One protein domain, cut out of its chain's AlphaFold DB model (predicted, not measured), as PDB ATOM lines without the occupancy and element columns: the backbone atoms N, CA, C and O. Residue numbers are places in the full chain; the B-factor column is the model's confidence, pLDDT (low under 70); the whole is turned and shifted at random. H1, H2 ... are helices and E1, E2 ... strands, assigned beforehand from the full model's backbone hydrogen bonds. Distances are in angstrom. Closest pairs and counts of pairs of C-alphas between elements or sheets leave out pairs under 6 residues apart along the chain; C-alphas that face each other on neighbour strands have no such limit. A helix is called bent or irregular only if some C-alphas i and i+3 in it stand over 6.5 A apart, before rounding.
ATOM      1  N   GLY A   9      59.060  80.245 103.555       92.38
ATOM      2  CA  GLY A   9      58.014  81.194 103.149       92.38
ATOM      3  C   GLY A   9      56.596  80.734 103.506       92.38
ATOM      4  O   GLY A   9      55.741  81.555 103.822       92.38
ATOM      5  N   LYS A  10      56.355  79.416 103.513       94.69
ATOM      6  CA  LYS A  10      55.069  78.839 103.924       94.69
ATOM      7  C   LYS A  10      54.915  78.859 105.437       94.69
ATOM      8  O   LYS A  10      53.879  79.311 105.911       94.69
ATOM      9  N   ALA A  11      55.951  78.460 106.172       94.25
ATOM     10  CA  ALA A  11      55.981  78.573 107.627       94.25
ATOM     11  C   ALA A  11      55.719  80.019 108.087       94.25
ATOM     12  O   ALA A  11      54.833  80.254 108.907       94.25
ATOM     13  N   ALA A  12      56.399  80.996 107.476       94.25
ATOM     14  CA  ALA A  12      56.190  82.416 107.748       94.25
ATOM     15  C   ALA A  12      54.737  82.853 107.508       94.25
ATOM     16  O   ALA A  12      54.175  83.581 108.322       94.25
ATOM     17  N   SER A  13      54.106  82.384 106.422       94.50
ATOM     18  CA  SER A  13      52.732  82.782 106.076       94.50
ATOM     19  C   SER A  13      51.664  82.332 107.076       94.50
ATOM     20  O   SER A  13      50.586  82.916 107.089       94.50
ATOM     21  N   ILE A  14      51.965  81.344 107.923       94.25
ATOM     22  CA  ILE A  14      51.065  80.843 108.973       94.25
ATOM     23  C   ILE A  14      51.577  81.145 110.391       94.25
ATOM     24  O   ILE A  14      51.146  80.516 111.353       94.25
ATOM     25  N   GLY A  15      52.508  82.095 110.532       92.38
ATOM     26  CA  GLY A  15      52.988  82.572 111.835       92.38
ATOM     27  C   GLY A  15      54.062  81.707 112.506       92.38
ATOM     28  O   GLY A  15      54.421  81.974 113.648       92.38
ATOM     29  N   LEU A  16      54.629  80.711 111.818       93.25
ATOM     30  CA  LEU A  16      55.698  79.857 112.352       93.25
ATOM     31  C   LEU A  16      57.080  80.483 112.104       93.25
ATOM     32  O   LEU A  16      57.889  79.968 111.329       93.25
ATOM     33  N   ALA A  17      57.346  81.625 112.740       92.56
ATOM     34  CA  ALA A  17      58.560  82.414 112.510       92.56
ATOM     35  C   ALA A  17      59.860  81.645 112.815       92.56
ATOM     36  O   ALA A  17      60.843  81.790 112.090       92.56
ATOM     37  N   HIS A  18      59.860  80.775 113.829       92.00
ATOM     38  CA  HIS A  18      61.011  79.945 114.208       92.00
ATOM     39  C   HIS A  18      61.364  78.864 113.172       92.00
ATOM     40  O   HIS A  18      62.470  78.340 113.214       92.00
ATOM     41  N   LEU A  19      60.458  78.554 112.235       94.06
ATOM     42  CA  LEU A  19      60.700  77.679 111.076       94.06
ATOM     43  C   LEU A  19      60.993  78.464 109.783       94.06
ATOM     44  O   LEU A  19      61.191  77.875 108.718       94.06
ATOM     45  N   ALA A  20      60.959  79.796 109.837       93.12
ATOM     46  CA  ALA A  20      61.161  80.669 108.685       93.12
ATOM     47  C   ALA A  20      62.586  81.240 108.597       93.12
ATOM     48  O   ALA A  20      62.917  81.921 107.619       93.12
ATOM     49  N   THR A  21      63.430  80.966 109.592       92.50
ATOM     50  CA  THR A  21      64.803  81.471 109.657       92.50
ATOM     51  C   THR A  21      65.725  80.682 108.732       92.50
ATOM     52  O   THR A  21      65.511  79.505 108.439       92.50
ATOM     53  N   GLU A  22      66.762  81.340 108.218       89.56
ATOM     54  CA  GLU A  22      67.723  80.682 107.330       89.56
ATOM     55  C   GLU A  22      68.653  79.736 108.100       89.56
ATOM     56  O   GLU A  22      68.862  78.605 107.658       89.56
ATOM     57  N   TYR A  23      69.152  80.178 109.260       91.50
ATOM     58  CA  TYR A  23      70.220  79.494 109.991       91.50
ATOM     59  C   TYR A  23      69.789  78.855 111.313       91.50
ATOM     60  O   TYR A  23      70.452  77.925 111.755       91.50
ATOM     61  N   ASP A  24      68.688  79.293 111.926       93.25
ATOM     62  CA  ASP A  24      68.242  78.761 113.229       93.25
ATOM     63  C   ASP A  24      67.169  77.672 113.099       93.25
ATOM     64  O   ASP A  24      66.824  77.006 114.071       93.25
ATOM     65  N   THR A  25      66.642  77.464 111.890       94.00
ATOM     66  CA  THR A  25      65.686  76.391 111.607       94.00
ATOM     67  C   THR A  25      66.450  75.086 111.372       94.00
ATOM     68  O   THR A  25      67.291  75.040 110.461       94.00
ATOM     69  N   PRO A  26      66.151  74.000 112.114       96.25
ATOM     70  CA  PRO A  26      66.783  72.716 111.865       96.25
ATOM     71  C   PRO A  26      66.546  72.261 110.423       96.25
ATOM     72  O   PRO A  26      65.420  72.250 109.923       96.25
ATOM     73  N   SER A  27      67.630  71.907 109.741       96.69
ATOM     74  CA  SER A  27      67.639  71.536 108.327       96.69
ATOM     75  C   SER A  27      68.224  70.141 108.156       96.69
ATOM     76  O   SER A  27      69.071  69.715 108.942       96.69
ATOM     77  N   PHE A  28      67.775  69.426 107.128       97.31
ATOM     78  CA  PHE A  28      68.271  68.092 106.812       97.31
ATOM     79  C   PHE A  28      69.515  68.167 105.927       97.31
ATOM     80  O   PHE A  28      69.521  68.851 104.904       97.31
ATOM     81  N   PHE A  29      70.563  67.446 106.296       96.56
ATOM     82  CA  PHE A  29      71.814  67.365 105.555       96.56
ATOM     83  C   PHE A  29      72.034  65.909 105.141       96.56
ATOM     84  O   PHE A  29      72.302  65.088 106.015       96.56
ATOM     85  N   PRO A  30      71.925  65.577 103.840       95.38
ATOM     86  CA  PRO A  30      72.246  64.244 103.340       95.38
ATOM     87  C   PRO A  30      73.714  63.887 103.607       95.38
ATOM     88  O   PRO A  30      74.603  64.712 103.373       95.38
ATOM     89  N   ILE A  31      73.964  62.667 104.085       93.88
ATOM     90  CA  ILE A  31      75.298  62.127 104.362       93.88
ATOM     91  C   ILE A  31      75.366  60.674 103.847       93.88
ATOM     92  O   ILE A  31      74.620  59.830 104.337       93.88
ATOM     93  N   PRO A  32      76.273  60.347 102.902       93.38
ATOM     94  CA  PRO A  32      77.120  61.278 102.157       93.38
ATOM     95  C   PRO A  32      76.283  62.182 101.241       93.38
ATOM     96  O   PRO A  32      75.255  61.767 100.717       93.38
ATOM     97  N   TYR A  33      76.739  63.417 101.028       92.19
ATOM     98  CA  TYR A  33      76.074  64.332 100.103       92.19
ATOM     99  C   TYR A  33      76.457  64.016  98.657       92.19
ATOM    100  O   TYR A  33      77.641  64.041  98.309       92.19
ATOM    101  N   SER A  34      75.454  63.821  97.808       92.50
ATOM    102  CA  SER A  34      75.607  63.746  96.358       92.50
ATOM    103  C   SER A  34      74.987  64.972  95.676       92.50
ATOM    104  O   SER A  34      73.931  65.468  96.090       92.50
ATOM    105  N   PRO A  35      75.605  65.498  94.598       92.25
ATOM    106  CA  PRO A  35      74.976  66.526  93.779       92.25
ATOM    107  C   PRO A  35      73.586  66.079  93.307       92.25
ATOM    108  O   PRO A  35      73.445  65.060  92.639       92.25
ATOM    109  N   GLY A  36      72.559  66.862  93.643       92.12
ATOM    110  CA  GLY A  36      71.170  66.574  93.279       92.12
ATOM    111  C   GLY A  36      70.292  66.053  94.417       92.12
ATOM    112  O   GLY A  36      69.073  66.062  94.245       92.12
ATOM    113  N   ASP A  37      70.851  65.702  95.581       93.44
ATOM    114  CA  ASP A  37      70.064  65.236  96.737       93.44
ATOM    115  C   ASP A  37      69.102  66.315  97.246       93.44
ATOM    116  O   ASP A  37      67.925  66.058  97.495       93.44
ATOM    117  N   HIS A  38      69.578  67.562  97.319       93.00
ATOM    118  CA  HIS A  38      68.750  68.716  97.672       93.00
ATOM    119  C   HIS A  38      67.567  68.887  96.702       93.00
ATOM    120  O   HIS A  38      66.419  69.068  97.106       93.00
ATOM    121  N   GLU A  39      67.826  68.744  95.402       93.38
ATOM    122  CA  GLU A  39      66.784  68.826  94.378       93.38
ATOM    123  C   GLU A  39      65.832  67.625  94.419       93.38
ATOM    124  O   GLU A  39      64.644  67.773  94.136       93.38
ATOM    125  N   ALA A  40      66.319  66.434  94.779       94.00
ATOM    126  CA  ALA A  40      65.487  65.249  94.963       94.00
ATOM    127  C   ALA A  40      64.483  65.452  96.104       94.00
ATOM    128  O   ALA A  40      63.298  65.170  95.923       94.00
ATOM    129  N   LEU A  41      64.926  66.036  97.221       94.06
ATOM    130  CA  LEU A  41      64.059  66.411  98.341       94.06
ATOM    131  C   LEU A  41      62.993  67.423  97.904       94.06
ATOM    132  O   LEU A  41      61.801  67.216  98.142       94.06
ATOM    133  N   HIS A  42      63.381  68.471  97.172       93.31
ATOM    134  CA  HIS A  42      62.413  69.409  96.607       93.31
ATOM    135  C   HIS A  42      61.419  68.732  95.652       93.31
ATOM    136  O   HIS A  42      60.221  69.014  95.727       93.31
ATOM    137  N   ARG A  43      61.874  67.845  94.760       93.75
ATOM    138  CA  ARG A  43      60.998  67.112  93.827       93.75
ATOM    139  C   ARG A  43      60.005  66.209  94.553       93.75
ATOM    140  O   ARG A  43      58.854  66.162  94.133       93.75
ATOM    141  N   ALA A  44      60.429  65.553  95.630       94.31
ATOM    142  CA  ALA A  44      59.575  64.697  96.444       94.31
ATOM    143  C   ALA A  44      58.429  65.484  97.104       94.31
ATOM    144  O   ALA A  44      57.285  65.042  97.086       94.31
ATOM    145  N   GLN A  45      58.714  66.679  97.632       93.31
ATOM    146  CA  GLN A  45      57.731  67.461  98.391       93.31
ATOM    147  C   GLN A  45      56.827  68.339  97.514       93.31
ATOM    148  O   GLN A  45      55.646  68.516  97.819       93.31
ATOM    149  N   ARG A  46      57.357  68.910  96.417       91.56
ATOM    150  CA  ARG A  46      56.665  69.900  95.557       91.56
ATOM    151  C   ARG A  46      55.237  69.517  95.135       91.56
ATOM    152  O   ARG A  46      54.396  70.420  95.156       91.56
ATOM    153  N   PRO A  47      54.922  68.257  94.777       93.94
ATOM    154  CA  PRO A  47      53.559  67.852  94.427       93.94
ATOM    155  C   PRO A  47      52.539  68.046  95.557       93.94
ATOM    156  O   PRO A  47      51.358  68.237  95.282       93.94
ATOM    157  N   HIS A  48      52.984  68.025  96.813       92.75
ATOM    158  CA  HIS A  48      52.119  68.031  97.993       92.75
ATOM    159  C   HIS A  48      52.041  69.405  98.668       92.75
ATOM    160  O   HIS A  48      50.971  69.819  99.104       92.75
ATOM    161  N   ILE A  49      53.151  70.148  98.704       90.75
ATOM    162  CA  ILE A  49      53.214  71.503  99.288       90.75
ATOM    163  C   ILE A  49      52.826  72.609  98.286       90.75
ATOM    164  O   ILE A  49      52.635  73.773  98.660       90.75
ATOM    165  N   GLY A  50      52.758  72.273  96.995       87.94
ATOM    166  CA  GLY A  50      52.508  73.210  95.906       87.94
ATOM    167  C   GLY A  50      53.688  74.147  95.613       87.94
ATOM    168  O   GLY A  50      54.850  73.878  95.925       87.94
ATOM    169  N   LYS A  51      53.406  75.290  94.973       86.19
ATOM    170  CA  LYS A  51      54.444  76.274  94.616       86.19
ATOM    171  C   LYS A  51      55.074  76.875  95.881       86.19
ATOM    172  O   LYS A  51      54.355  77.391  96.737       86.19
ATOM    173  N   LEU A  52      56.410  76.874  95.953       82.56
ATOM    174  CA  LEU A  52      57.183  77.401  97.093       82.56
ATOM    175  C   LEU A  52      56.938  78.895  97.354       82.56
ATOM    176  O   LEU A  52      56.912  79.315  98.502       82.56
ATOM    177  N   GLN A  53      56.712  79.683  96.298       83.19
ATOM    178  CA  GLN A  53      56.530  81.141  96.380       83.19
ATOM    179  C   GLN A  53      55.123  81.574  96.834       83.19
ATOM    180  O   GLN A  53      54.855  82.766  96.949       83.19
ATOM    181  N   ARG A  54      54.187  80.635  97.021       87.69
ATOM    182  CA  ARG A  54      52.815  80.944  97.444       87.69
ATOM    183  C   ARG A  54      52.642  80.673  98.941       87.69
ATOM    184  O   ARG A  54      53.182  79.660  99.409       87.69
ATOM    185  N   PRO A  55      51.860  81.512  99.651       91.50
ATOM    186  CA  PRO A  55      51.533  81.269 101.050       91.50
ATOM    187  C   PRO A  55      50.832  79.918 101.215       91.50
ATOM    188  O   PRO A  55      50.307  79.341 100.254       91.50
ATOM    189  N   TRP A  56      50.883  79.388 102.430       94.62
ATOM    190  CA  TRP A  56      50.121  78.215 102.823       94.62
ATOM    191  C   TRP A  56      48.772  78.657 103.384       94.62
ATOM    192  O   TRP A  56      48.715  79.581 104.185       94.62
ATOM    193  N   ASN A  57      47.696  78.006 102.942       90.31
ATOM    194  CA  ASN A  57      46.330  78.339 103.363       90.31
ATOM    195  C   ASN A  57      45.772  77.354 104.404       90.31
ATOM    196  O   ASN A  57      44.646  77.538 104.857       90.31
ATOM    197  N   GLY A  58      46.518  76.295 104.726       91.62
ATOM    198  CA  GLY A  58      46.140  75.312 105.738       91.62
ATOM    199  C   GLY A  58      46.759  75.610 107.103       91.62
ATOM    200  O   GLY A  58      47.434  76.619 107.311       91.62
ATOM    201  N   THR A  59      46.569  74.682 108.027       94.19
ATOM    202  CA  THR A  59      47.147  74.690 109.372       94.19
ATOM    203  C   THR A  59      48.630  74.303 109.366       94.19
ATOM    204  O   THR A  59      49.174  73.821 108.365       94.19
ATOM    205  N   ALA A  60      49.289  74.496 110.513       92.75
ATOM    206  CA  ALA A  60      50.650  74.020 110.743       92.75
ATOM    207  C   ALA A  60      50.759  72.498 110.563       92.75
ATOM    208  O   ALA A  60      51.643  72.033 109.849       92.75
ATOM    209  N   ASP A  61      49.833  71.729 111.141       93.62
ATOM    210  CA  ASP A  61      49.835  70.268 111.025       93.62
ATOM    211  C   ASP A  61      49.676  69.799 109.579       93.62
ATOM    212  O   ASP A  61      50.429  68.935 109.131       93.62
ATOM    213  N   GLU A  62      48.779  70.426 108.813       95.19
ATOM    214  CA  GLU A  62      48.621  70.129 107.386       95.19
ATOM    215  C   GLU A  62      49.889  70.463 106.587       95.19
ATOM    216  O   GLU A  62      50.208  69.761 105.627       95.19
ATOM    217  N   LEU A  63      50.638  71.504 106.976       95.19
ATOM    218  CA  LEU A  63      51.918  71.834 106.344       95.19
ATOM    219  C   LEU A  63      52.972  70.760 106.625       95.19
ATOM    220  O   LEU A  63      53.675  70.352 105.699       95.19
ATOM    221  N   PHE A  64      53.082  70.289 107.871       95.25
ATOM    222  CA  PHE A  64      53.984  69.188 108.228       95.25
ATOM    223  C   PHE A  64      53.595  67.895 107.509       95.25
ATOM    224  O   PHE A  64      54.457  67.222 106.946       95.25
ATOM    225  N   GLU A  65      52.306  67.568 107.458       95.25
ATOM    226  CA  GLU A  65      51.820  66.393 106.740       95.25
ATOM    227  C   GLU A  65      52.138  66.493 105.241       95.25
ATOM    228  O   GLU A  65      52.696  65.564 104.655       95.25
ATOM    229  N   ALA A  66      51.856  67.640 104.615       95.12
ATOM    230  CA  ALA A  66      52.161  67.881 103.208       95.12
ATOM    231  C   ALA A  66      53.668  67.850 102.917       95.12
ATOM    232  O   ALA A  66      54.075  67.325 101.884       95.12
ATOM    233  N   ALA A  67      54.496  68.375 103.822       93.62
ATOM    234  CA  ALA A  67      55.950  68.312 103.720       93.62
ATOM    235  C   ALA A  67      56.486  66.877 103.863       93.62
ATOM    236  O   ALA A  67      57.521  66.554 103.285       93.62
ATOM    237  N   GLY A  68      55.798  66.013 104.612       94.31
ATOM    238  CA  GLY A  68      56.164  64.605 104.770       94.31
ATOM    239  C   GLY A  68      55.752  63.730 103.596       94.31
ATOM    240  O   GLY A  68      56.405  62.721 103.312       94.31
ATOM    241  N   LYS A  69      54.689  64.118 102.889       93.44
ATOM    242  CA  LYS A  69      54.223  63.404 101.701       93.44
ATOM    243  C   LYS A  69      55.312  63.407 100.627       93.44
ATOM    244  O   LYS A  69      55.934  64.425 100.335       93.44
ATOM    245  N   GLY A  70      55.556  62.228 100.064       90.56
ATOM    246  CA  GLY A  70      56.572  62.016  99.037       90.56
ATOM    247  C   GLY A  70      57.983  61.757  99.573       90.56
ATOM    248  O   GLY A  70      58.795  61.230  98.816       90.56
ATOM    249  N   LEU A  71      58.290  62.020 100.853       94.50
ATOM    250  CA  LEU A  71      59.632  61.751 101.405       94.50
ATOM    251  C   LEU A  71      59.999  60.258 101.407       94.50
ATOM    252  O   LEU A  71      61.179  59.927 101.348       94.50
ATOM    253  N   ASP A  72      59.014  59.355 101.375       93.62
ATOM    254  CA  ASP A  72      59.260  57.918 101.197       93.62
ATOM    255  C   ASP A  72      59.966  57.603  99.858       93.62
ATOM    256  O   ASP A  72      60.739  56.653  99.773       93.62
ATOM    257  N   SER A  73      59.782  58.434  98.819       94.62
ATOM    258  CA  SER A  73      60.471  58.273  97.521       94.62
ATOM    259  C   SER A  73      61.982  58.528  97.590       94.62
ATOM    260  O   SER A  73      62.733  58.109  96.709       94.62
ATOM    261  N   VAL A  74      62.435  59.189  98.655       94.62
ATOM    262  CA  VAL A  74      63.839  59.511  98.929       94.62
ATOM    263  C   VAL A  74      64.325  58.852 100.223       94.62
ATOM    264  O   VAL A  74      65.323  59.277 100.795       94.62
ATOM    265  N   ALA A  75      63.662  57.780 100.672       94.31
ATOM    266  CA  ALA A  75      64.039  57.036 101.879       94.31
ATOM    267  C   ALA A  75      65.419  56.352 101.793       94.31
ATOM    268  O   ALA A  75      65.962  55.936 102.807       94.31
ATOM    269  N   HIS A  76      65.997  56.244 100.592       93.75
ATOM    270  CA  HIS A  76      67.372  55.778 100.395       93.75
ATOM    271  C   HIS A  76      68.423  56.816 100.823       93.75
ATOM    272  O   HIS A  76      69.585  56.462 101.011       93.75
ATOM    273  N   LEU A  77      68.039  58.093 100.958       95.00
ATOM    274  CA  LEU A  77      68.897  59.115 101.541       95.00
ATOM    275  C   LEU A  77      68.905  58.954 103.060       95.00
ATOM    276  O   LEU A  77      67.861  58.774 103.687       95.00
ATOM    277  N   THR A  78      70.082  59.097 103.650       96.00
ATOM    278  CA  THR A  78      70.255  59.207 105.101       96.00
ATOM    279  C   THR A  78      71.041  60.470 105.404       96.00
ATOM    280  O   THR A  78      71.668  61.050 104.513       96.00
ATOM    281  N   GLY A  79      70.947  60.962 106.631       96.31
ATOM    282  CA  GLY A  79      71.595  62.211 106.981       96.31
ATOM    283  C   GLY A  79      71.367  62.641 108.416       96.31
ATOM    284  O   GLY A  79      70.988  61.853 109.286       96.31
ATOM    285  N   GLU A  80      71.608  63.923 108.638       97.69
ATOM    286  CA  GLU A  80      71.467  64.575 109.931       97.69
ATOM    287  C   GLU A  80      70.421  65.683 109.865       97.69
ATOM    288  O   GLU A  80      70.369  66.454 108.904       97.69
ATOM    289  N   LEU A  81      69.618  65.801 110.918       97.75
ATOM    290  CA  LEU A  81      68.859  67.009 111.205       97.75
ATOM    291  C   LEU A  81      69.684  67.853 112.174       97.75
ATOM    292  O   LEU A  81      69.906  67.437 113.311       97.75
ATOM    293  N   ARG A  82      70.121  69.035 111.745       96.75
ATOM    294  CA  ARG A  82      70.923  69.937 112.584       96.75
ATOM    295  C   ARG A  82      70.522  71.390 112.415       96.75
ATOM    296  O   ARG A  82      70.025  71.769 111.352       96.75
ATOM    297  N   ILE A  83      70.784  72.198 113.432       96.06
ATOM    298  CA  ILE A  83      70.612  73.652 113.397       96.06
ATOM    299  C   ILE A  83      71.856  74.265 112.735       96.06
ATOM    300  O   ILE A  83      72.955  74.119 113.269       96.06
ATOM    301  N   PRO A  84      71.737  74.918 111.562       94.12
ATOM    302  CA  PRO A  84      72.901  75.442 110.847       94.12
ATOM    303  C   PRO A  84      73.754  76.451 111.631       94.12
ATOM    304  O   PRO A  84      74.973  76.431 111.482       94.12
ATOM    305  N   SER A  85      73.142  77.326 112.435       93.94
ATOM    306  CA  SER A  85      73.841  78.385 113.176       93.94
ATOM    307  C   SER A  85      74.695  77.849 114.323       93.94
ATOM    308  O   SER A  85      75.802  78.338 114.538       93.94
ATOM    309  N   THR A  86      74.207  76.840 115.048       94.38
ATOM    310  CA  THR A  86      74.898  76.266 116.215       94.38
ATOM    311  C   THR A  86      75.694  75.006 115.882       94.38
ATOM    312  O   THR A  86      76.611  74.645 116.614       94.38
ATOM    313  N   GLY A  87      75.345  74.315 114.794       93.56
ATOM    314  CA  GLY A  87      75.856  72.981 114.482       93.56
ATOM    315  C   GLY A  87      75.258  71.871 115.354       93.56
ATOM    316  O   GLY A  87      75.671  70.722 115.218       93.56
ATOM    317  N   GLU A  88      74.294  72.186 116.224       95.88
ATOM    318  CA  GLU A  88      73.628  71.210 117.084       95.88
ATOM    319  C   GLU A  88      72.885  70.167 116.244       95.88
ATOM    320  O   GLU A  88      72.032  70.510 115.423       95.88
ATOM    321  N   VAL A  89      73.206  68.891 116.463       97.19
ATOM    322  CA  VAL A  89      72.586  67.756 115.775       97.19
ATOM    323  C   VAL A  89      71.421  67.243 116.614       97.19
ATOM    324  O   VAL A  89      71.615  66.712 117.703       97.19
ATOM    325  N   LEU A  90      70.207  67.375 116.084       96.56
ATOM    326  CA  LEU A  90      68.974  66.898 116.715       96.56
ATOM    327  C   LEU A  90      68.709  65.417 116.419       96.56
ATOM    328  O   LEU A  90      68.061  64.729 117.205       96.56
ATOM    329  N   ALA A  91      69.174  64.931 115.267       97.19
ATOM    330  CA  ALA A  91      69.083  63.530 114.877       97.19
ATOM    331  C   ALA A  91      70.160  63.190 113.843       97.19
ATOM    332  O   ALA A  91      70.460  64.010 112.976       97.19
ATOM    333  N   SER A  92      70.699  61.974 113.901       97.31
ATOM    334  CA  SER A  92      71.725  61.475 112.982       97.31
ATOM    335  C   SER A  92      71.373  60.086 112.459       97.31
ATOM    336  O   SER A  92      70.669  59.324 113.118       97.31
ATOM    337  N   GLY A  93      71.844  59.769 111.248       96.62
ATOM    338  CA  GLY A  93      71.563  58.486 110.597       96.62
ATOM    339  C   GLY A  93      70.087  58.286 110.250       96.62
ATOM    340  O   GLY A  93      69.625  57.152 110.184       96.62
ATOM    341  N   VAL A  94      69.348  59.380 110.054       97.25
ATOM    342  CA  VAL A  94      67.900  59.365 109.817       97.25
ATOM    343  C   VAL A  94      67.569  59.614 108.352       97.25
ATOM    344  O   VAL A  94      68.278  60.337 107.646       97.25
ATOM    345  N   THR A  95      66.461  59.045 107.892       97.50
ATOM    346  CA  THR A  95      65.853  59.374 106.598       97.50
ATOM    347  C   THR A  95      65.231  60.778 106.623       97.50
ATOM    348  O   THR A  95      64.938  61.314 107.696       97.50
ATOM    349  N   PRO A  96      64.934  61.389 105.459       97.00
ATOM    350  CA  PRO A  96      64.259  62.689 105.410       97.00
ATOM    351  C   PRO A  96      62.916  62.719 106.155       97.00
ATOM    352  O   PRO A  96      62.556  63.731 106.756       97.00
ATOM    353  N   LYS A  97      62.168  61.609 106.130       96.62
ATOM    354  CA  LYS A  97      60.865  61.494 106.796       96.62
ATOM    355  C   LYS A  97      61.002  61.420 108.316       96.62
ATOM    356  O   LYS A  97      60.254  62.084 109.029       96.62
ATOM    357  N   GLU A  98      61.981  60.672 108.810       97.56
ATOM    358  CA  GLU A  98      62.312  60.629 110.240       97.56
ATOM    359  C   GLU A  98      62.859  61.977 110.725       97.56
ATOM    360  O   GLU A  98      62.463  62.461 111.785       97.56
ATOM    361  N   ALA A  99      63.693  62.637 109.918       97.50
ATOM    362  CA  ALA A  99      64.160  63.991 110.189       97.50
ATOM    363  C   ALA A  99      62.994  64.991 110.277       97.50
ATOM    364  O   ALA A  99      63.000  65.863 111.141       97.50
ATOM    365  N   LEU A 100      61.955  64.854 109.447       97.12
ATOM    366  CA  LEU A 100      60.760  65.697 109.550       97.12
ATOM    367  C   LEU A 100      59.977  65.437 110.844       97.12
ATOM    368  O   LEU A 100      59.509  66.389 111.467       97.12
ATOM    369  N   ALA A 101      59.856  64.178 111.271       96.69
ATOM    370  CA  ALA A 101      59.232  63.851 112.553       96.69
ATOM    371  C   ALA A 101      59.999  64.500 113.720       96.69
ATOM    372  O   ALA A 101      59.391  65.138 114.579       96.69
ATOM    373  N   LYS A 102      61.337  64.449 113.687       97.06
ATOM    374  CA  LYS A 102      62.197  65.128 114.668       97.06
ATOM    375  C   LYS A 102      62.098  66.651 114.611       97.06
ATOM    376  O   LYS A 102      62.085  67.299 115.655       97.06
ATOM    377  N   LEU A 103      61.939  67.226 113.422       96.75
ATOM    378  CA  LEU A 103      61.661  68.654 113.266       96.75
ATOM    379  C   LEU A 103      60.312  69.042 113.892       96.75
ATOM    380  O   LEU A 103      60.215  70.104 114.506       96.75
ATOM    381  N   LYS A 104      59.281  68.195 113.767       95.81
ATOM    382  CA  LYS A 104      57.979  68.423 114.410       95.81
ATOM    383  C   LYS A 104      58.084  68.354 115.937       95.81
ATOM    384  O   LYS A 104      57.595  69.261 116.602       95.81
ATOM    385  N   GLU A 105      58.787  67.362 116.486       95.44
ATOM    386  CA  GLU A 105      59.063  67.284 117.932       95.44
ATOM    387  C   GLU A 105      59.775  68.553 118.437       95.44
ATOM    388  O   GLU A 105      59.368  69.142 119.440       95.44
ATOM    389  N   TRP A 106      60.803  69.016 117.719       95.06
ATOM    390  CA  TRP A 106      61.507  70.258 118.045       95.06
ATOM    391  C   TRP A 106      60.576  71.476 117.984       95.06
ATOM    392  O   TRP A 106      60.576  72.299 118.899       95.06
ATOM    393  N   HIS A 107      59.733  71.578 116.955       93.62
ATOM    394  CA  HIS A 107      58.737  72.643 116.847       93.62
ATOM    395  C   HIS A 107      57.789  72.661 118.051       93.62
ATOM    396  O   HIS A 107      57.562  73.726 118.624       93.62
ATOM    397  N   GLU A 108      57.258  71.508 118.454       93.00
ATOM    398  CA  GLU A 108      56.369  71.400 119.612       93.00
ATOM    399  C   GLU A 108      57.063  71.851 120.905       93.00
ATOM    400  O   GLU A 108      56.442  72.520 121.733       93.00
ATOM    401  N   GLN A 109      58.356  71.555 121.069       91.62
ATOM    402  CA  GLN A 109      59.151  72.047 122.200       91.62
ATOM    403  C   GLN A 109      59.292  73.574 122.182       91.62
ATOM    404  O   GLN A 109      59.099  74.204 123.223       91.62
ATOM    405  N   GLN A 110      59.551  74.179 121.016       89.56
ATOM    406  CA  GLN A 110      59.603  75.641 120.880       89.56
ATOM    407  C   GLN A 110      58.266  76.290 121.265       89.56
ATOM    408  O   GLN A 110      58.246  77.265 122.014       89.56
ATOM    409  N   MET A 111      57.139  75.711 120.835       87.38
ATOM    410  CA  MET A 111      55.805  76.226 121.181       87.38
ATOM    411  C   MET A 111      55.494  76.103 122.681       87.38
ATOM    412  O   MET A 111      54.894  77.005 123.270       87.38
ATOM    413  N   ARG A 112      55.919  75.005 123.322       85.19
ATOM    414  CA  ARG A 112      55.768  74.812 124.775       85.19
ATOM    415  C   ARG A 112      56.635  75.789 125.567       85.19
ATOM    416  O   ARG A 112      56.146  76.367 126.531       85.19
ATOM    417  N   GLY A 113      57.881  76.005 125.143       72.81
ATOM    418  CA  GLY A 113      58.790  76.974 125.762       72.81
ATOM    419  C   GLY A 113      58.288  78.415 125.651       72.81
ATOM    420  O   GLY A 113      58.411  79.182 126.600       72.81
ATOM    421  N   GLN A 114      57.640  78.767 124.536       58.62
ATOM    422  CA  GLN A 114      57.004  80.076 124.348       58.62
ATOM    423  C   GLN A 114      55.741  80.263 125.203       58.62
ATOM    424  O   GLN A 114      55.460  81.376 125.635       58.62
ATOM    425  N   SER A 115      55.008  79.185 125.497       54.41
ATOM    426  CA  SER A 115      53.819  79.221 126.368       54.41
ATOM    427  C   SER A 115      54.157  79.278 127.869       54.41
ATOM    428  O   SER A 115      53.254  79.382 128.691       54.41
ATOM    429  N   GLY A 116      55.441  79.192 128.235       45.12
ATOM    430  CA  GLY A 116      55.929  79.230 129.620       45.12
ATOM    431  C   GLY A 116      56.264  80.626 130.158       45.12
ATOM    432  O   GLY A 116      56.609  80.747 131.330       45.12
TER     433      GLY A 116
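What this domain is: This is residues 9 to 116 of the 118 residues of an uncharacterized protein of Sorangium cellulosum (UniProt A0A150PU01). A small antiparallel sheet of three strands has one long helix, H5, packed along one face, and H3 lies side by side with residues 97 to 104 of that helix. H2 and H4 pack together near the beginning of H5, while H1 sits near H3. The printed part has 108 residues, with five named helices and three named strands in the order H1 E1 H2 H3 H4 E2 E3 H5, and the sheet's order is E1 - E2 - E3. The class is mixed, helices and strands; the whole is compact, with a radius of gyration of the C-alphas of 13.5 A and spans of 39 by 30 by 20 A.

How they stand to each other: H1, residues 9 to 13, is close but not clearly touching H3, residues 60 to 68; their closest C-alphas, of Ala 11 and Ala 60, are 7.7 A apart. E1, residues 27 to 30, is an edge strand, antiparallel to E2, residues 79 to 82, with N 29 and O 80 within hydrogen-bond range at 2.8 A. H2, residues 37 to 49, only grazes the sheet with its residues 37 to 41. With residues 45 to 49 alone H2 touches H3, at a steep tilt of 50 degrees, opposite ways; the closest C-alphas, of His 48 and Ala 66, are 5.2 A apart. With residues 40 to 45 alone it touches H4, residues 71 to 74, where the C-alphas of Ala 44 and Leu 71 are closest at 5.8 A. E2 forms a hairpin with E3, residues 89 to 94, the other edge strand; N 81 and O 91 are within hydrogen-bond range at 2.9 A. H5, residues 96 to 114, is on the sheet at a height over the sheet of 8.4 A, over E2 and E3, and runs along the strands at 11 degrees to E2 on the local plane; this gives two layers, a helix on one face of a sheet. The closest C-alphas of E2 and H5, of Leu 81 and Ala 99, are 5.7 A apart. H5 touches H3 with residues 97 to 104 alone, at a shallow tilt of 18 degrees, opposite ways; the C-alphas of Gly 68 and Lys 97 are closest at 6.0 A. Every O i to N i+4 pair is within hydrogen-bond range in H1, H3 and H5, and 7 of 9 are in H2; H4 is too short for such a pair.

Where its parts are: H1 begins at C-alpha 9, (58.014, 81.194, 103.149). H2 is 18.2 A long and irregular, with C-alphas 44 and 47 7.1 A apart. H3 is 12.4 A long, E3 11.3 A. H5 is 26.7 A long and ends at C-alpha 114, (57.004, 80.076, 124.348).

The domain as a whole: The C-alphas farthest apart, of Pro 35 and Gly 116, are 42.5 A apart. The printed part has no cut. The link from H1 to E1, residues 14 to 26, is long. The model's pLDDT is under 70 at residues 114 to 116.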